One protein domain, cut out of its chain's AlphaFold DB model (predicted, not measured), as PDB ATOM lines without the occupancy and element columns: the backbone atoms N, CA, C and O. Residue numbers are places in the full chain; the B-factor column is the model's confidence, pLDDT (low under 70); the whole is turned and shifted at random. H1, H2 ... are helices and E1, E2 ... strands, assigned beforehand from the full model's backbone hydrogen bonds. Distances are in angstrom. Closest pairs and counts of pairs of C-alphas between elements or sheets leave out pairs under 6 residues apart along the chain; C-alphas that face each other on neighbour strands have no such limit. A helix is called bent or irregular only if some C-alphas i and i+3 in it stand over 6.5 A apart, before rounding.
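Overview. This is residues 39 to 185 of the 478 residues of an uncharacterized protein of Okeania sp. SIO3I5 (UniProt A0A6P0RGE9). Long helix H1 runs between H3 and H4 in a body of four crossed helices, with H2 packed on the later part of H4. Short helix H5 packs on the end of H4 and joins a small hairpin, E1 and E2, to H6 and H7, which lead away from the body as a tail. The 147 printed residues hold H1, H2, H3, H4, E1, E2, H5, H6 and H7 in that order, mostly helix, with one antiparallel sheet, E1 - E2. The whole is compact, with a radius of gyration of the C-alphas of 15.8 A and spans of 39 by 36 by 36 A.

Along the chain. Find C-alpha 39 at (130.170, 213.140, 130.730); from there H1 runs 36.6 A to residue 63. Next come H2, residues 68 to 80, 18.2 A; H3, residues 99 to 113, 20.8 A, only just irregular, with C-alphas 102 and 105 6.9 A apart; and H4, residues 118 to 135, 25.8 A. Strands E1, residues 151 to 155, and E2, residues 160 to 164, precede H5, residues 165 to 170, and H6, residues 173 to 176. H7, residues 179 to 185, ends at C-alpha 185, (121.349, 189.621, 143.052).

Arrangement. H1 touches H3 at a shallow tilt of 31 degrees, opposite ways, closest at C-alphas 51 and 108, 6.3 A. With residues 43 to 54 alone it touches H4, closest at C-alphas 47 and 121, 5.6 A. H2 touches residues 127 to 135 of H4, closest at C-alphas 73 and 134, 5.5 A. H5 is about perpendicular to H4, 85 degrees, and touches it, closest at C-alphas 132 and 169, 5.4 A. In the hairpin, look for N 154 and O 161, 2.7 A, within hydrogen-bond range. H6 and H7 touch only at the corner, closest at C-alphas 176 and 182, 5.1 A. Every O i to N i+4 pair is within range in H1, H2, H4, H5 and H7, and 8 of 11 in H3; H6 is too short for one.

Size, cuts and confidence. The C-alphas of Glu 90 and Glu 158 are farthest apart, 48.4 A. The printed part has no cut; the links H2 to H3 and H4 to E1 are long. Look for pLDDT under 70 at residues 89 to 93, 95 to 97 and 137 to 185.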
ATOM      1  N   LEU A  39     130.415 214.536 130.411       90.44
ATOM      2  CA  LEU A  39     130.170 213.140 130.730       90.44
ATOM      3  C   LEU A  39     131.375 212.254 130.397       90.44
ATOM      4  O   LEU A  39     131.725 211.379 131.190       90.44
ATOM      5  N   TYR A  40     132.051 212.525 129.275       92.44
ATOM      6  CA  TYR A  40     133.309 211.866 128.927       92.44
ATOM      7  C   TYR A  40     134.373 212.142 129.992       92.44
ATOM      8  O   TYR A  40     134.963 211.210 130.532       92.44
ATOM      9  N   LYS A  41     134.583 213.413 130.356       88.19
ATOM     10  CA  LYS A  41     135.614 213.817 131.330       88.19
ATOM     11  C   LYS A  41     135.389 213.186 132.702       88.19
ATOM     12  O   LYS A  41     136.328 212.633 133.274       88.19
ATOM     13  N   VAL A  42     134.152 213.213 133.197       85.25
ATOM     14  CA  VAL A  42     133.763 212.580 134.467       85.25
ATOM     15  C   VAL A  42     134.001 211.071 134.408       85.25
ATOM     16  O   VAL A  42     134.633 210.515 135.305       85.25
ATOM     17  N   THR A  43     133.580 210.417 133.323       89.88
ATOM     18  CA  THR A  43     133.781 208.974 133.118       89.88
ATOM     19  C   THR A  43     135.266 208.598 133.118       89.88
ATOM     20  O   THR A  43     135.664 207.643 133.786       89.88
ATOM     21  N   GLN A  44     136.105 209.366 132.418       90.19
ATOM     22  CA  GLN A  44     137.558 209.173 132.412       90.19
ATOM     23  C   GLN A  44     138.156 209.357 133.810       90.19
ATOM     24  O   GLN A  44     138.992 208.561 134.227       90.19
ATOM     25  N   GLY A  45     137.710 210.376 134.551       84.50
ATOM     26  CA  GLY A  45     138.133 210.612 135.930       84.50
ATOM     27  C   GLY A  45     137.829 209.422 136.838       84.50
ATOM     28  O   GLY A  45     138.730 208.920 137.508       84.50
ATOM     29  N   ILE A  46     136.585 208.927 136.815       84.38
ATOM     30  CA  ILE A  46     136.143 207.754 137.594       84.38
ATOM     31  C   ILE A  46     136.993 206.534 137.255       84.38
ATOM     32  O   ILE A  46     137.505 205.854 138.144       84.38
ATOM     33  N   THR A  47     137.186 206.293 135.962       88.44
ATOM     34  CA  THR A  47     137.938 205.142 135.461       88.44
ATOM     35  C   THR A  47     139.407 205.206 135.877       88.44
ATOM     36  O   THR A  47     139.968 204.210 136.331       88.44
ATOM     37  N   LYS A  48     140.036 206.385 135.804       86.25
ATOM     38  CA  LYS A  48     141.415 206.582 136.273       86.25
ATOM     39  C   LYS A  48     141.544 206.362 137.776       86.25
ATOM     40  O   LYS A  48     142.502 205.724 138.201       86.25
ATOM     41  N   SER A  49     140.580 206.821 138.572       83.06
ATOM     42  CA  SER A  49     140.550 206.531 140.011       83.06
ATOM     43  C   SER A  49     140.482 205.030 140.288       83.06
ATOM     44  O   SER A  49     141.245 204.534 141.115       83.06
ATOM     45  N   ALA A  50     139.638 204.293 139.556       85.56
ATOM     46  CA  ALA A  50     139.591 202.836 139.652       85.56
ATOM     47  C   ALA A  50     140.952 202.201 139.310       85.56
ATOM     48  O   ALA A  50     141.448 201.378 140.074       85.56
ATOM     49  N   LEU A  51     141.601 202.621 138.217       88.81
ATOM     50  CA  LEU A  51     142.928 202.118 137.831       88.81
ATOM     51  C   LEU A  51     144.007 202.400 138.882       88.81
ATOM     52  O   LEU A  51     144.814 201.516 139.160       88.81
ATOM     53  N   PHE A  52     144.031 203.596 139.480       84.75
ATOM     54  CA  PHE A  52     144.985 203.914 140.548       84.75
ATOM     55  C   PHE A  52     144.794 203.002 141.760       84.75
ATOM     56  O   PHE A  52     145.768 202.436 142.251       84.75
ATOM     57  N   LEU A  53     143.547 202.786 142.184       84.06
ATOM     58  CA  LEU A  53     143.244 201.872 143.287       84.06
ATOM     59  C   LEU A  53     143.639 200.431 142.962       84.06
ATOM     60  O   LEU A  53     144.192 199.741 143.816       84.06
ATOM     61  N   LEU A  54     143.399 199.981 141.728       88.62
ATOM     62  CA  LEU A  54     143.832 198.659 141.282       88.62
ATOM     63  C   LEU A  54     145.357 198.535 141.264       88.62
ATOM     64  O   LEU A  54     145.876 197.508 141.694       88.62
ATOM     65  N   ARG A  55     146.087 199.550 140.791       89.75
ATOM     66  CA  ARG A  55     147.557 199.559 140.810       89.75
ATOM     67  C   ARG A  55     148.077 199.424 142.241       89.75
ATOM     68  O   ARG A  55     148.856 198.516 142.514       89.75
ATOM     69  N   ASP A  56     147.599 200.282 143.139       83.69
ATOM     70  CA  ASP A  56     148.061 200.329 144.527       83.69
ATOM     71  C   ASP A  56     147.743 199.012 145.259       83.69
ATOM     72  O   ASP A  56     148.594 198.464 145.961       83.69
ATOM     73  N   LEU A  57     146.562 198.429 145.010       84.38
ATOM     74  CA  LEU A  57     146.204 197.095 145.494       84.38
ATOM     75  C   LEU A  57     147.180 196.019 145.004       84.38
ATOM     76  O   LEU A  57     147.638 195.192 145.792       84.38
ATOM     77  N   ASN A  58     147.518 196.032 143.711       89.25
ATOM     78  CA  ASN A  58     148.455 195.069 143.135       89.25
ATOM     79  C   ASN A  58     149.871 195.222 143.710       89.25
ATOM     80  O   ASN A  58     150.575 194.227 143.876       89.25
ATOM     81  N   ASP A  59     150.308 196.436 144.035       86.25
ATOM     82  CA  ASP A  59     151.593 196.662 144.704       86.25
ATOM     83  C   ASP A  59     151.622 196.082 146.117       86.25
ATOM     84  O   ASP A  59     152.582 195.393 146.480       86.25
ATOM     85  N   ILE A  60     150.539 196.256 146.871       82.38
ATOM     86  CA  ILE A  60     150.405 195.705 148.222       82.38
ATOM     87  C   ILE A  60     150.406 194.176 148.189       82.38
ATOM     88  O   ILE A  60     151.230 193.551 148.850       82.38
ATOM     89  N   ILE A  61     149.545 193.543 147.387       85.88
ATOM     90  CA  ILE A  61     149.438 192.071 147.368       85.88
ATOM     91  C   ILE A  61     150.682 191.376 146.793       85.88
ATOM     92  O   ILE A  61     150.855 190.170 146.982       85.88
ATOM     93  N   SER A  62     151.553 192.107 146.088       86.56
ATOM     94  CA  SER A  62     152.870 191.608 145.677       86.56
ATOM     95  C   SER A  62     153.929 191.696 146.779       86.56
ATOM     96  O   SER A  62     154.909 190.959 146.706       86.56
ATOM     97  N   THR A  63     153.785 192.600 147.752       85.25
ATOM     98  CA  THR A  63     154.846 192.936 148.717       85.25
ATOM     99  C   THR A  63     154.526 192.536 150.154       85.25
ATOM    100  O   THR A  63     155.443 192.183 150.895       85.25
ATOM    101  N   ASP A  64     153.254 192.546 150.554       82.00
ATOM    102  CA  ASP A  64     152.832 192.197 151.908       82.00
ATOM    103  C   ASP A  64     152.519 190.691 152.027       82.00
ATOM    104  O   ASP A  64     151.512 190.216 151.487       82.00
ATOM    105  N   PRO A  65     153.319 189.916 152.786       83.38
ATOM    106  CA  PRO A  65     153.065 188.493 152.999       83.38
ATOM    107  C   PRO A  65     151.765 188.206 153.767       83.38
ATOM    108  O   PRO A  65     151.318 187.062 153.795       83.38
ATOM    109  N   LYS A  66     151.131 189.202 154.399       81.88
ATOM    110  CA  LYS A  66     149.838 189.042 155.082       81.88
ATOM    111  C   LYS A  66     148.647 189.148 154.128       81.88
ATOM    112  O   LYS A  66     147.548 188.729 154.487       81.88
ATOM    113  N   ALA A  67     148.852 189.639 152.907       80.94
ATOM    114  CA  ALA A  67     147.787 189.894 151.942       80.94
ATOM    115  C   ALA A  67     147.379 188.665 151.101       80.94
ATOM    116  O   ALA A  67     146.657 188.812 150.116       80.94
ATOM    117  N   VAL A  68     147.790 187.445 151.479       84.31
ATOM    118  CA  VAL A  68     147.570 186.200 150.705       84.31
ATOM    119  C   VAL A  68     146.108 186.006 150.298       84.31
ATOM    120  O   VAL A  68     145.825 185.775 149.129       84.31
ATOM    121  N   LYS A  69     145.159 186.189 151.223       83.38
ATOM    122  CA  LYS A  69     143.726 186.009 150.925       83.38
ATOM    123  C   LYS A  69     143.180 187.052 149.945       83.38
ATOM    124  O   LYS A  69     142.353 186.726 149.099       83.38
ATOM    125  N   ILE A  70     143.641 188.304 150.043       82.62
ATOM    126  CA  ILE A  70     143.276 189.353 149.078       82.62
ATOM    127  C   ILE A  70     143.877 189.012 147.716       82.62
ATOM    128  O   ILE A  70     143.186 189.114 146.704       82.62
ATOM    129  N   LYS A  71     145.139 188.568 147.691       87.56
ATOM    130  CA  LYS A  71     145.815 188.125 146.472       87.56
ATOM    131  C   LYS A  71     145.020 187.021 145.775       87.56
ATOM    132  O   LYS A  71     144.734 187.149 144.591       87.56
ATOM    133  N   GLU A  72     144.617 185.986 146.508       87.50
ATOM    134  CA  GLU A  72     143.794 184.880 145.998       87.50
ATOM    135  C   GLU A  72     142.463 185.377 145.418       87.50
ATOM    136  O   GLU A  72     142.100 185.003 144.303       87.50
ATOM    137  N   ALA A  73     141.765 186.270 146.130       86.12
ATOM    138  CA  ALA A  73     140.515 186.864 145.660       86.12
ATOM    139  C   ALA A  73     140.707 187.685 144.372       86.12
ATOM    140  O   ALA A  73     139.945 187.518 143.419       86.12
ATOM    141  N   CYS A  74     141.745 188.526 144.307       88.62
ATOM    142  CA  CYS A  74     142.060 189.323 143.120       88.62
ATOM    143  C   CYS A  74     142.416 188.428 141.930       88.62
ATOM    144  O   CYS A  74     141.867 188.608 140.848       88.62
ATOM    145  N   VAL A  75     143.276 187.423 142.131       90.12
ATOM    146  CA  VAL A  75     143.657 186.455 141.089       90.12
ATOM    147  C   VAL A  75     142.442 185.701 140.562       90.12
ATOM    148  O   VAL A  75     142.326 185.521 139.351       90.12
ATOM    149  N   ALA A  76     141.513 185.297 141.433       88.44
ATOM    150  CA  ALA A  76     140.276 184.651 141.008       88.44
ATOM    151  C   ALA A  76     139.433 185.565 140.104       88.44
ATOM    152  O   ALA A  76     138.918 185.106 139.083       88.44
ATOM    153  N   VAL A  77     139.327 186.858 140.435       88.88
ATOM    154  CA  VAL A  77     138.617 187.831 139.590       88.88
ATOM    155  C   VAL A  77     139.355 188.065 138.279       88.88
ATOM    156  O   VAL A  77     138.716 188.015 137.235       88.88
ATOM    157  N   TYR A  78     140.679 188.243 138.292       91.62
ATOM    158  CA  TYR A  78     141.452 188.389 137.058       91.62
ATOM    159  C   TYR A  78     141.245 187.183 136.142       91.62
ATOM    160  O   TYR A  78     140.822 187.360 135.007       91.62
ATOM    161  N   LYS A  79     141.422 185.953 136.642       87.94
ATOM    162  CA  LYS A  79     141.170 184.727 135.864       87.94
ATOM    163  C   LYS A  79     139.745 184.670 135.308       87.94
ATOM    164  O   LYS A  79     139.560 184.304 134.151       87.94
ATOM    165  N   LYS A  80     138.736 185.055 136.091       85.44
ATOM    166  CA  LYS A  80     137.340 185.106 135.634       85.44
ATOM    167  C   LYS A  80     137.123 186.150 134.532       85.44
ATOM    168  O   LYS A  80     136.395 185.888 133.581       85.44
ATOM    169  N   GLU A  81     137.747 187.315 134.661       86.94
ATOM    170  CA  GLU A  81     137.580 188.464 133.768       86.94
ATOM    171  C   GLU A  81     138.694 188.554 132.698       86.94
ATOM    172  O   GLU A  81     138.822 189.577 132.031       86.94
ATOM    173  N   HIS A  82     139.486 187.495 132.484       87.00
ATOM    174  CA  HIS A  82     140.491 187.424 131.412       87.00
ATOM    175  C   HIS A  82     139.936 187.646 129.986       87.00
ATOM    176  O   HIS A  82     140.699 188.117 129.145       87.00
ATOM    177  N   PRO A  83     138.644 187.381 129.671       83.94
ATOM    178  CA  PRO A  83     138.106 187.657 128.339       83.94
ATOM    179  C   PRO A  83     137.866 189.146 128.048       83.94
ATOM    180  O   PRO A  83     137.464 189.474 126.932       83.94
ATOM    181  N   LEU A  84     138.036 190.046 129.028       86.44
ATOM    182  CA  LEU A  84     137.863 191.482 128.804       86.44
ATOM    183  C   LEU A  84     138.896 192.011 127.792       86.44
ATOM    184  O   LEU A  84     140.071 191.643 127.825       86.44
ATOM    185  N   LYS A  85     138.462 192.917 126.911       88.44
ATOM    186  CA  LYS A  85     139.284 193.491 125.835       88.44
ATOM    187  C   LYS A  85     140.419 194.365 126.377       88.44
ATOM    188  O   LYS A  85     141.450 194.481 125.711       88.44
ATOM    189  N   ILE A  86     140.284 194.906 127.593       90.25
ATOM    190  CA  ILE A  86     141.349 195.652 128.289       90.25
ATOM    191  C   ILE A  86     142.638 194.840 128.508       90.25
ATOM    192  O   ILE A  86     143.696 195.439 128.687       90.25
ATOM    193  N   TRP A  87     142.587 193.503 128.439       89.62
ATOM    194  CA  TRP A  87     143.772 192.637 128.512       89.62
ATOM    195  C   TRP A  87     144.475 192.420 127.158       89.62
ATOM    196  O   TRP A  87     145.540 191.809 127.113       89.62
ATOM    197  N   GLY A  88     143.924 192.933 126.049       81.94
ATOM    198  CA  GLY A  88     144.483 192.810 124.698       81.94
ATOM    199  C   GLY A  88     143.697 191.880 123.760       81.94
ATOM    200  O   GLY A  88     142.701 191.269 124.134       81.94
ATOM    201  N   LYS A  89     144.138 191.796 122.493       57.53
ATOM    202  CA  LYS A  89     143.381 191.183 121.376       57.53
ATOM    203  C   LYS A  89     143.210 189.660 121.438       57.53
ATOM    204  O   LYS A  89     142.431 189.135 120.650       57.53
ATOM    205  N   GLU A  90     143.908 188.966 122.331       52.50
ATOM    206  CA  GLU A  90     143.970 187.497 122.312       52.50
ATOM    207  C   GLU A  90     143.706 186.836 123.663       52.50
ATOM    208  O   GLU A  90     144.045 185.670 123.801       52.50
ATOM    209  N   GLY A  91     143.115 187.542 124.642       51.62
ATOM    210  CA  GLY A  91     142.656 186.938 125.905       51.62
ATOM    211  C   GLY A  91     143.619 185.881 126.448       51.62
ATOM    212  O   GLY A  91     143.182 184.765 126.725       51.62
ATOM    213  N   ALA A  92     144.923 186.193 126.447       53.50
ATOM    214  CA  ALA A  92     145.964 185.198 126.653       53.50
ATOM    215  C   ALA A  92     145.652 184.463 127.952       53.50
ATOM    216  O   ALA A  92     145.479 185.111 128.989       53.50
ATOM    217  N   GLU A  93     145.514 183.136 127.880       64.31
ATOM    218  CA  GLU A  93     145.260 182.337 129.072       64.31
ATOM    219  C   GLU A  93     146.286 182.733 130.126       64.31
ATOM    220  O   GLU A  93     147.495 182.717 129.874       64.31
ATOM    221  N   PHE A  94     145.802 183.138 131.297       78.00
ATOM    222  CA  PHE A  94     146.669 183.489 132.406       78.00
ATOM    223  C   PHE A  94     147.342 182.210 132.915       78.00
ATOM    224  O   PHE A  94     146.831 181.537 133.811       78.00
ATOM    225  N   GLN A  95     148.476 181.858 132.305       65.56
ATOM    226  CA  GLN A  95     149.350 180.781 132.754       65.56
ATOM    227  C   GLN A  95     149.830 181.119 134.174       65.56
ATOM    228  O   GLN A  95     150.163 182.265 134.470       65.56
ATOM    229  N   GLU A  96     149.801 180.144 135.083       60.75
ATOM    230  CA  GLU A  96     149.741 180.376 136.538       60.75
ATOM    231  C   GLU A  96     150.962 181.044 137.194       60.75
ATOM    232  O   GLU A  96     150.915 181.359 138.387       60.75
ATOM    233  N   ASN A  97     152.029 181.334 136.453       63.16
ATOM    234  CA  ASN A  97     153.196 181.996 137.021       63.16
ATOM    235  C   ASN A  97     152.982 183.519 137.053       63.16
ATOM    236  O   ASN A  97     152.998 184.189 136.032       63.16
ATOM    237  N   ASP A  98     152.724 184.025 138.263       75.25
ATOM    238  CA  ASP A  98     152.672 185.441 138.664       75.25
ATOM    239  C   ASP A  98     151.898 186.402 137.733       75.25
ATOM    240  O   ASP A  98     152.349 187.505 137.423       75.25
ATOM    241  N   ILE A  99     150.665 186.015 137.369       84.31
ATOM    242  CA  ILE A  99     149.651 186.827 136.654       84.31
ATOM    243  C   ILE A  99     149.643 188.319 137.042       84.31
ATOM    244  O   ILE A  99     149.476 189.196 136.191       84.31
ATOM    245  N   ILE A 100     149.829 188.623 138.328       83.00
ATOM    246  CA  ILE A 100     149.810 189.990 138.848       83.00
ATOM    247  C   ILE A 100     150.989 190.791 138.301       83.00
ATOM    248  O   ILE A 100     150.815 191.903 137.799       83.00
ATOM    249  N   LYS A 101     152.190 190.227 138.410       86.06
ATOM    250  CA  LYS A 101     153.430 190.876 138.001       86.06
ATOM    251  C   LYS A 101     153.553 190.951 136.486       86.06
ATOM    252  O   LYS A 101     153.931 192.001 135.971       86.06
ATOM    253  N   ASP A 102     153.226 189.864 135.802       85.69
ATOM    254  CA  ASP A 102     153.595 189.702 134.396       85.69
ATOM    255  C   ASP A 102     152.512 190.223 133.441       85.69
ATOM    256  O   ASP A 102     152.825 190.632 132.325       85.69
ATOM    257  N   VAL A 103     151.251 190.284 133.887       87.75
ATOM    258  CA  VAL A 103     150.121 190.708 133.046       87.75
ATOM    259  C   VAL A 103     149.400 191.917 133.625       87.75
ATOM    260  O   VAL A 103     149.288 192.955 132.967       87.75
ATOM    261  N   VAL A 104     148.917 191.820 134.865       91.12
ATOM    262  CA  VAL A 104     147.999 192.817 135.433       91.12
ATOM    263  C   VAL A 104     148.681 194.169 135.638       91.12
ATOM    264  O   VAL A 104     148.182 195.182 135.145       91.12
ATOM    265  N   LYS A 105     149.834 194.211 136.319       92.00
ATOM    266  CA  LYS A 105     150.552 195.469 136.591       92.00
ATOM    267  C   LYS A 105     150.986 196.203 135.316       92.00
ATOM    268  O   LYS A 105     150.681 197.393 135.214       92.00
ATOM    269  N   PRO A 106     151.654 195.557 134.335       92.31
ATOM    270  CA  PRO A 106     152.000 196.212 133.076       92.31
ATOM    271  C   PRO A 106     150.773 196.769 132.352       92.31
ATOM    272  O   PRO A 106     150.808 197.899 131.867       92.31
ATOM    273  N   THR A 107     149.672 196.010 132.337       93.56
ATOM    274  CA  THR A 107     148.431 196.420 131.671       93.56
ATOM    275  C   THR A 107     147.808 197.639 132.343       93.56
ATOM    276  O   THR A 107     147.528 198.626 131.669       93.56
ATOM    277  N   ILE A 108     147.652 197.631 133.671       94.31
ATOM    278  CA  ILE A 108     147.107 198.776 134.421       94.31
ATOM    279  C   ILE A 108     147.978 200.022 134.232       94.31
ATOM    280  O   ILE A 108     147.450 201.103 133.980       94.31
ATOM    281  N   ASN A 109     149.307 199.886 134.309       93.69
ATOM    282  CA  ASN A 109     150.223 201.013 134.122       93.69
ATOM    283  C   ASN A 109     150.124 201.614 132.718       93.69
ATOM    284  O   ASN A 109     150.167 202.835 132.576       93.69
ATOM    285  N   LYS A 110     149.939 200.775 131.694       94.56
ATOM    286  CA  LYS A 110     149.679 201.232 130.329       94.56
ATOM    287  C   LYS A 110     148.327 201.950 130.220       94.56
ATOM    288  O   LYS A 110     148.264 203.067 129.715       94.56
ATOM    289  N   LEU A 111     147.255 201.361 130.754       94.75
ATOM    290  CA  LEU A 111     145.907 201.948 130.724       94.75
ATOM    291  C   LEU A 111     145.830 203.301 131.451       94.75
ATOM    292  O   LEU A 111     145.045 204.161 131.065       94.75
ATOM    293  N   LEU A 112     146.661 203.529 132.474       91.50
ATOM    294  CA  LEU A 112     146.756 204.825 133.159       91.50
ATOM    295  C   LEU A 112     147.273 205.955 132.252       91.50
ATOM    296  O   LEU A 112     146.943 207.122 132.487       91.50
ATOM    297  N   THR A 113     148.077 205.626 131.238       92.38
ATOM    298  CA  THR A 113     148.643 206.593 130.285       92.38
ATOM    299  C   THR A 113     147.867 206.689 128.975       92.38
ATOM    300  O   THR A 113     147.990 207.695 128.276       92.38
ATOM    301  N   ASP A 114     147.069 205.674 128.651       92.94
ATOM    302  CA  ASP A 114     146.320 205.598 127.401       92.94
ATOM    303  C   ASP A 114     145.064 206.489 127.410       92.94
ATOM    304  O   ASP A 114     144.484 206.829 128.447       92.94
ATOM    305  N   THR A 115     144.608 206.849 126.208       92.06
ATOM    306  CA  THR A 115     143.256 207.381 126.008       92.06
ATOM    307  C   THR A 115     142.279 206.214 126.001       92.06
ATOM    308  O   THR A 115     142.314 205.386 125.093       92.06
ATOM    309  N   LEU A 116     141.399 206.160 126.997       94.56
ATOM    310  CA  LEU A 116     140.462 205.055 127.168       94.56
ATOM    311  C   LEU A 116     139.203 205.277 126.333       94.56
ATOM    312  O   LEU A 116     138.591 206.348 126.382       94.56
ATOM    313  N   SER A 117     138.773 204.254 125.601       95.44
ATOM    314  CA  SER A 117     137.435 204.246 125.017       95.44
ATOM    315  C   SER A 117     136.377 204.037 126.106       95.44
ATOM    316  O   SER A 117     136.658 203.560 127.201       95.44
ATOM    317  N   ILE A 118     135.115 204.339 125.801       94.00
ATOM    318  CA  ILE A 118     134.005 204.087 126.737       94.00
ATOM    319  C   ILE A 118     133.804 202.599 127.023       94.00
ATOM    320  O   ILE A 118     133.368 202.245 128.118       94.00
ATOM    321  N   GLN A 119     134.185 201.735 126.080       91.44
ATOM    322  CA  GLN A 119     134.222 200.299 126.326       91.44
ATOM    323  C   GLN A 119     135.258 199.967 127.404       91.44
ATOM    324  O   GLN A 119     134.916 199.297 128.373       91.44
ATOM    325  N   ASP A 120     136.481 200.495 127.273       93.94
ATOM    326  CA  ASP A 120     137.557 200.272 128.248       93.94
ATOM    327  C   ASP A 120     137.144 200.778 129.634       93.94
ATOM    328  O   ASP A 120     137.323 200.077 130.627       93.94
ATOM    329  N   CYS A 121     136.507 201.954 129.704       93.81
ATOM    330  CA  CYS A 121     135.968 202.496 130.951       93.81
ATOM    331  C   CYS A 121     134.976 201.537 131.621       93.81
ATOM    332  O   CYS A 121     135.095 201.263 132.815       93.81
ATOM    333  N   GLY A 122     134.020 200.997 130.858       91.31
ATOM    334  CA  GLY A 122     133.062 200.019 131.375       91.31
ATOM    335  C   GLY A 122     133.728 198.736 131.875       91.31
ATOM    336  O   GLY A 122     133.385 198.248 132.950       91.31
ATOM    337  N   GLU A 123     134.708 198.207 131.139       91.44
ATOM    338  CA  GLU A 123     135.434 196.985 131.510       91.44
ATOM    339  C   GLU A 123     136.317 197.173 132.754       91.44
ATOM    340  O   GLU A 123     136.336 196.309 133.631       91.44
ATOM    341  N   ILE A 124     136.993 198.317 132.882       93.12
ATOM    342  CA  ILE A 124     137.808 198.662 134.057       93.12
ATOM    343  C   ILE A 124     136.932 198.811 135.300       93.12
ATOM    344  O   ILE A 124     137.261 198.264 136.354       93.12
ATOM    345  N   ILE A 125     135.817 199.538 135.191       91.06
ATOM    346  CA  ILE A 125     134.881 199.732 136.306       91.06
ATOM    347  C   ILE A 125     134.307 198.389 136.747       91.06
ATOM    348  O   ILE A 125     134.275 198.100 137.942       91.06
ATOM    349  N   ARG A 126     133.933 197.536 135.791       88.00
ATOM    350  CA  ARG A 126     133.491 196.168 136.058       88.00
ATOM    351  C   ARG A 126     134.554 195.346 136.784       88.00
ATOM    352  O   ARG A 126     134.233 194.678 137.767       88.00
ATOM    353  N   LEU A 127     135.801 195.372 136.312       91.00
ATOM    354  CA  LEU A 127     136.909 194.646 136.932       91.00
ATOM    355  C   LEU A 127     137.121 195.104 138.379       91.00
ATOM    356  O   LEU A 127     137.227 194.283 139.292       91.00
ATOM    357  N   PHE A 128     137.145 196.419 138.587       89.94
ATOM    358  CA  PHE A 128     137.274 197.029 139.903       89.94
ATOM    359  C   PHE A 128     136.142 196.612 140.844       89.94
ATOM    360  O   PHE A 128     136.392 196.177 141.970       89.94
ATOM    361  N   ALA A 129     134.905 196.683 140.361       84.94
ATOM    362  CA  ALA A 129     133.718 196.278 141.090       84.94
ATOM    363  C   ALA A 129     133.759 194.789 141.485       84.94
ATOM    364  O   ALA A 129     133.501 194.448 142.639       84.94
ATOM    365  N   GLY A 130     134.180 193.913 140.566       85.12
ATOM    366  CA  GLY A 130     134.363 192.483 140.826       85.12
ATOM    367  C   GLY A 130     135.431 192.186 141.885       85.12
ATOM    368  O   GLY A 130     135.256 191.286 142.705       85.12
ATOM    369  N   ILE A 131     136.519 192.962 141.922       87.12
ATOM    370  CA  ILE A 131     137.551 192.845 142.965       87.12
ATOM    371  C   ILE A 131     137.010 193.292 144.318       87.12
ATOM    372  O   ILE A 131     137.176 192.568 145.301       87.12
ATOM    373  N   CYS A 132     136.318 194.433 144.371       82.31
ATOM    374  CA  CYS A 132     135.657 194.897 145.590       82.31
ATOM    375  C   CYS A 132     134.686 193.837 146.124       82.31
ATOM    376  O   CYS A 132     134.659 193.548 147.321       82.31
ATOM    377  N   GLU A 133     133.935 193.202 145.220       78.12
ATOM    378  CA  GLU A 133     133.071 192.076 145.543       78.12
ATOM    379  C   GLU A 133     133.838 190.900 146.154       78.12
ATOM    380  O   GLU A 133     133.445 190.392 147.206       78.12
ATOM    381  N   ALA A 134     134.892 190.437 145.484       80.44
ATOM    382  CA  ALA A 134     135.609 189.234 145.879       80.44
ATOM    383  C   ALA A 134     136.342 189.412 147.213       80.44
ATOM    384  O   ALA A 134     136.365 188.490 148.028       80.44
ATOM    385  N   VAL A 135     136.884 190.608 147.455       77.31
ATOM    386  CA  VAL A 135     137.516 190.977 148.727       77.31
ATOM    387  C   VAL A 135     136.487 191.026 149.866       77.31
ATOM    388  O   VAL A 135     136.823 190.700 151.004       77.31
ATOM    389  N   TYR A 136     135.223 191.350 149.568       73.75
ATOM    390  CA  TYR A 136     134.150 191.546 150.550       73.75
ATOM    391  C   TYR A 136     133.026 190.494 150.454       73.75
ATOM    392  O   TYR A 136     131.845 190.803 150.623       73.75
ATOM    393  N   LYS A 137     133.362 189.237 150.131       64.88
ATOM    394  CA  LYS A 137     132.378 188.169 149.858       64.88
ATOM    395  C   LYS A 137     131.431 187.828 151.027       64.88
ATOM    396  O   LYS A 137     130.363 187.289 150.760       64.88
ATOM    397  N   ASP A 138     131.776 188.156 152.276       55.12
ATOM    398  CA  ASP A 138     130.917 187.958 153.459       55.12
ATOM    399  C   ASP A 138     130.739 189.280 154.245       55.12
ATOM    400  O   ASP A 138     131.636 189.669 155.001       55.12
ATOM    401  N   PRO A 139     129.592 189.976 154.102       50.78
ATOM    402  CA  PRO A 139     129.292 191.207 154.840       50.78
ATOM    403  C   PRO A 139     129.184 191.019 156.359       50.78
ATOM    404  O   PRO A 139     129.331 191.987 157.099       50.78
ATOM    405  N   ALA A 140     128.921 189.798 156.837       45.03
ATOM    406  CA  ALA A 140     128.809 189.490 158.262       45.03
ATOM    407  C   ALA A 140     130.173 189.197 158.909       45.03
ATOM    408  O   ALA A 140     130.297 189.215 160.136       45.03
ATOM    409  N   LYS A 141     131.209 188.939 158.100       55.59
ATOM    410  CA  LYS A 141     132.592 188.724 158.544       55.59
ATOM    411  C   LYS A 141     133.557 189.550 157.696       55.59
ATOM    412  O   LYS A 141     134.428 188.976 157.030       55.59
ATOM    413  N   PRO A 142     133.439 190.890 157.718       52.62
ATOM    414  CA  PRO A 142     134.375 191.735 157.006       52.62
ATOM    415  C   PRO A 142     135.770 191.421 157.535       52.62
ATOM    416  O   PRO A 142     136.022 191.467 158.740       52.62
ATOM    417  N   ASN A 143     136.684 191.057 156.643       54.28
ATOM    418  CA  ASN A 143     138.060 190.800 157.035       54.28
ATOM    419  C   ASN A 143     138.782 192.148 157.203       54.28
ATOM    420  O   ASN A 143     139.689 192.484 156.449       54.28
ATOM    421  N   THR A 144     138.331 192.947 158.177       55.16
ATOM    422  CA  THR A 144     138.731 194.347 158.420       55.16
ATOM    423  C   THR A 144     140.218 194.510 158.721       55.16
ATOM    424  O   THR A 144     140.756 195.608 158.640       55.16
ATOM    425  N   ASN A 145     140.904 193.420 159.068       56.66
ATOM    426  CA  ASN A 145     142.341 193.429 159.307       56.66
ATOM    427  C   ASN A 145     143.164 193.276 158.020       56.66
ATOM    428  O   ASN A 145     144.342 193.615 158.041       56.66
ATOM    429  N   LEU A 146     142.581 192.773 156.923       56.44
ATOM    430  CA  LEU A 146     143.293 192.593 155.651       56.44
ATOM    431  C   LEU A 146     143.390 193.887 154.835       56.44
ATOM    432  O   LEU A 146     144.302 194.016 154.025       56.44
ATOM    433  N   THR A 147     142.478 194.834 155.043       56.56
ATOM    434  CA  THR A 147     142.457 196.119 154.332       56.56
ATOM    435  C   THR A 147     142.962 197.279 155.179       56.56
ATOM    436  O   THR A 147     143.145 198.357 154.637       56.56
ATOM    437  N   LYS A 148     143.259 197.061 156.469       58.47
ATOM    438  CA  LYS A 148     143.636 198.117 157.417       58.47
ATOM    439  C   LYS A 148     144.839 198.932 156.930       58.47
ATOM    440  O   LYS A 148     145.968 198.448 156.962       58.47
ATOM    441  N   GLY A 149     144.603 200.180 156.523       55.03
ATOM    442  CA  GLY A 149     145.639 201.091 156.004       55.03
ATOM    443  C   GLY A 149     145.801 201.078 154.480       55.03
ATOM    444  O   GLY A 149     146.491 201.933 153.928       55.03
ATOM    445  N   PHE A 150     145.117 200.166 153.793       60.59
ATOM    446  CA  PHE A 150     144.792 200.306 152.385       60.59
ATOM    447  C   PHE A 150     143.559 201.191 152.333       60.59
ATOM    448  O   PHE A 150     142.525 200.797 152.845       60.59
ATOM    449  N   GLY A 151     143.650 202.403 151.801       57.50
ATOM    450  CA  GLY A 151     142.494 203.280 151.788       57.50
ATOM    451  C   GLY A 151     142.616 204.442 150.828       57.50
ATOM    452  O   GLY A 151     143.715 204.871 150.477       57.50
ATOM    453  N   LEU A 152     141.473 204.952 150.383       57.12
ATOM    454  CA  LEU A 152     141.444 206.130 149.540       57.12
ATOM    455  C   LEU A 152     141.737 207.346 150.411       57.12
ATOM    456  O   LEU A 152     140.965 207.686 151.313       57.12
ATOM    457  N   LYS A 153     142.879 207.988 150.157       59.81
ATOM    458  CA  LYS A 153     143.241 209.228 150.832       59.81
ATOM    459  C   LYS A 153     142.378 210.364 150.283       59.81
ATOM    460  O   LYS A 153     142.621 210.871 149.193       59.81
ATOM    461  N   ILE A 154     141.375 210.764 151.049       54.00
ATOM    462  CA  ILE A 154     140.574 211.957 150.811       54.00
ATOM    463  C   ILE A 154     141.259 213.129 151.505       54.00
ATOM    464  O   ILE A 154     141.225 213.265 152.724       54.00
ATOM    465  N   VAL A 155     141.885 213.990 150.719       47.00
ATOM    466  CA  VAL A 155     142.522 215.216 151.213       47.00
ATOM    467  C   VAL A 155     141.447 216.287 151.381       47.00
ATOM    468  O   VAL A 155     140.866 216.672 150.374       47.00
ATOM    469  N   THR A 156     141.172 216.769 152.602       46.22
ATOM    470  CA  THR A 156     140.222 217.879 152.873       46.22
ATOM    471  C   THR A 156     140.916 219.133 153.394       46.22
ATOM    472  O   THR A 156     142.130 219.092 153.609       46.22
ATOM    473  N   PRO A 157     140.202 220.269 153.611       40.03
ATOM    474  CA  PRO A 157     140.867 221.497 153.981       40.03
ATOM    475  C   PRO A 157     141.484 221.469 155.377       40.03
ATOM    476  O   PRO A 157     142.385 222.234 155.707       40.03
ATOM    477  N   GLU A 158     140.966 220.580 156.212       43.62
ATOM    478  CA  GLU A 158     141.296 220.502 157.624       43.62
ATOM    479  C   GLU A 158     142.174 219.288 157.919       43.62
ATOM    480  O   GLU A 158     143.032 219.351 158.801       43.62
ATOM    481  N   LYS A 159     141.951 218.171 157.211       48.38
ATOM    482  CA  LYS A 159     142.634 216.912 157.490       48.38
ATOM    483  C   LYS A 159     142.560 215.943 156.312       48.38
ATOM    484  O   LYS A 159     141.545 215.829 155.636       48.38
ATOM    485  N   ASP A 160     143.620 215.168 156.140       59.19
ATOM    486  CA  ASP A 160     143.578 213.984 155.294       59.19
ATOM    487  C   ASP A 160     142.775 212.873 155.986       59.19
ATOM    488  O   ASP A 160     143.088 212.460 157.107       59.19
ATOM    489  N   PHE A 161     141.758 212.362 155.304       57.69
ATOM    490  CA  PHE A 161     141.030 211.164 155.698       57.69
ATOM    491  C   PHE A 161     141.525 210.000 154.856       57.69
ATOM    492  O   PHE A 161     141.761 210.138 153.662       57.69
ATOM    493  N   LEU A 162     141.678 208.843 155.479       61.28
ATOM    494  CA  LEU A 162     141.915 207.596 154.777       61.28
ATOM    495  C   LEU A 162     140.630 206.786 154.921       61.28
ATOM    496  O   LEU A 162     140.303 206.402 156.040       61.28
ATOM    497  N   ILE A 163     139.887 206.584 153.832       64.38
ATOM    498  CA  ILE A 163     138.784 205.616 153.839       64.38
ATOM    499  C   ILE A 163     139.398 204.257 153.591       64.38
ATOM    500  O   ILE A 163     139.891 204.028 152.491       64.38
ATOM    501  N   ASP A 164     139.371 203.379 154.586       66.56
ATOM    502  CA  ASP A 164     139.879 202.021 154.442       66.56
ATOM    503  C   ASP A 164     139.209 201.317 153.255       66.56
ATOM    504  O   ASP A 164     138.021 201.488 153.020       66.56
ATOM    505  N   PHE A 165     139.923 200.510 152.484       67.88
ATOM    506  CA  PHE A 165     139.374 199.852 151.311       67.88
ATOM    507  C   PHE A 165     138.329 198.813 151.704       67.88
ATOM    508  O   PHE A 165     137.390 198.575 150.960       67.88
ATOM    509  N   GLY A 166     138.448 198.219 152.892       63.16
ATOM    510  CA  GLY A 166     137.411 197.361 153.447       63.16
ATOM    511  C   GLY A 166     136.170 198.156 153.832       63.16
ATOM    512  O   GLY A 166     135.064 197.669 153.619       63.16
ATOM    513  N   GLU A 167     136.325 199.384 154.336       64.62
ATOM    514  CA  GLU A 167     135.201 200.307 154.552       64.62
ATOM    515  C   GLU A 167     134.598 200.755 153.219       64.62
ATOM    516  O   GLU A 167     133.382 200.713 153.063       64.62
ATOM    517  N   PHE A 168     135.438 201.087 152.237       67.25
ATOM    518  CA  PHE A 168     135.060 201.428 150.871       67.25
ATOM    519  C   PHE A 168     134.242 200.296 150.243       67.25
ATOM    520  O   PHE A 168     133.106 200.528 149.853       67.25
ATOM    521  N   CYS A 169     134.750 199.060 150.224       62.19
ATOM    522  CA  CYS A 169     134.018 197.884 149.744       62.19
ATOM    523  C   CYS A 169     132.806 197.543 150.627       62.19
ATOM    524  O   CYS A 169     131.826 196.983 150.136       62.19
ATOM    525  N   GLY A 170     132.849 197.893 151.914       55.06
ATOM    526  CA  GLY A 170     131.780 197.706 152.895       55.06
ATOM    527  C   GLY A 170     130.593 198.655 152.734       55.06
ATOM    528  O   GLY A 170     129.509 198.361 153.241       55.06
ATOM    529  N   LEU A 171     130.724 199.714 151.924       55.84
ATOM    530  CA  LEU A 171     129.590 200.528 151.455       55.84
ATOM    531  C   LEU A 171     128.589 199.718 150.599       55.84
ATOM    532  O   LEU A 171     127.520 200.220 150.254       55.84
ATOM    533  N   ARG A 172     128.890 198.439 150.323       53.94
ATOM    534  CA  ARG A 172     128.028 197.406 149.723       53.94
ATOM    535  C   ARG A 172     126.618 197.287 150.292       53.94
ATOM    536  O   ARG A 172     125.758 196.706 149.626       53.94
ATOM    537  N   ALA A 173     126.376 197.772 151.509       44.38
ATOM    538  CA  ALA A 173     125.116 197.559 152.214       44.38
ATOM    539  C   ALA A 173     123.871 197.996 151.410       44.38
ATOM    540  O   ALA A 173     122.810 197.403 151.578       44.38
ATOM    541  N   ALA A 174     123.980 198.956 150.486       46.34
ATOM    542  CA  ALA A 174     122.823 199.385 149.698       46.34
ATOM    543  C   ALA A 174     122.301 198.300 148.726       46.34
ATOM    544  O   ALA A 174     121.097 198.066 148.657       46.34
ATOM    545  N   TYR A 175     123.191 197.576 148.036       55.28
ATOM    546  CA  TYR A 175     122.816 196.773 146.861       55.28
ATOM    547  C   TYR A 175     122.446 195.325 147.194       55.28
ATOM    548  O   TYR A 175     121.577 194.753 146.546       55.28
ATOM    549  N   ARG A 176     123.104 194.713 148.192       54.50
ATOM    550  CA  ARG A 176     122.919 193.292 148.559       54.50
ATOM    551  C   ARG A 176     122.624 193.046 150.034       54.50
ATOM    552  O   ARG A 176     122.511 191.893 150.417       54.50
ATOM    553  N   ALA A 177     122.545 194.077 150.878       47.69
ATOM    554  CA  ALA A 177     122.166 193.876 152.283       47.69
ATOM    555  C   ALA A 177     120.677 194.132 152.541       47.69
ATOM    556  O   ALA A 177     120.186 193.841 153.630       47.69
ATOM    557  N   THR A 178     119.938 194.625 151.543       58.41
ATOM    558  CA  THR A 178     118.482 194.517 151.581       58.41
ATOM    559  C   THR A 178     118.101 193.074 151.250       58.41
ATOM    560  O   THR A 178     118.690 192.461 150.362       58.41
ATOM    561  N   GLU A 179     117.094 192.533 151.936       63.06
ATOM    562  CA  GLU A 179     116.501 191.214 151.643       63.06
ATOM    563  C   GLU A 179     116.216 191.028 150.137       63.06
ATOM    564  O   GLU A 179     116.402 189.956 149.560       63.06
ATOM    565  N   TRP A 180     115.852 192.120 149.464       61.97
ATOM    566  CA  TRP A 180     115.541 192.143 148.038       61.97
ATOM    567  C   TRP A 180     116.765 192.249 147.147       61.97
ATOM    568  O   TRP A 180     116.771 191.646 146.085       61.97
ATOM    569  N   GLY A 181     117.810 192.950 147.574       65.19
ATOM    570  CA  GLY A 181     119.109 192.895 146.920       65.19
ATOM    571  C   GLY A 181     119.679 191.477 146.931       65.19
ATOM    572  O   GLY A 181     120.216 191.019 145.930       65.19
ATOM    573  N   ILE A 182     119.487 190.737 148.027       67.19
ATOM    574  CA  ILE A 182     119.828 189.307 148.101       67.19
ATOM    575  C   ILE A 182     118.943 188.498 147.146       67.19
ATOM    576  O   ILE A 182     119.444 187.687 146.378       67.19
ATOM    577  N   THR A 183     117.637 188.758 147.117       68.00
ATOM    578  CA  THR A 183     116.717 188.032 146.223       68.00
ATOM    579  C   THR A 183     116.995 188.313 144.737       68.00
ATOM    580  O   THR A 183     117.008 187.401 143.923       68.00
ATOM    581  N   ALA A 184     117.263 189.564 144.363       65.00
ATOM    582  CA  ALA A 184     117.509 189.971 142.979       65.00
ATOM    583  C   ALA A 184     118.930 189.631 142.502       65.00
ATOM    584  O   ALA A 184     119.136 189.325 141.331       65.00
ATOM    585  N   TYR A 185     119.922 189.699 143.399       66.62
ATOM    586  CA  TYR A 185     121.349 189.621 143.052       66.62
ATOM    587  C   TYR A 185     122.104 188.477 143.734       66.62
ATOM    588  O   TYR A 185     123.325 188.370 143.573       66.62
TER     589      TYR A 185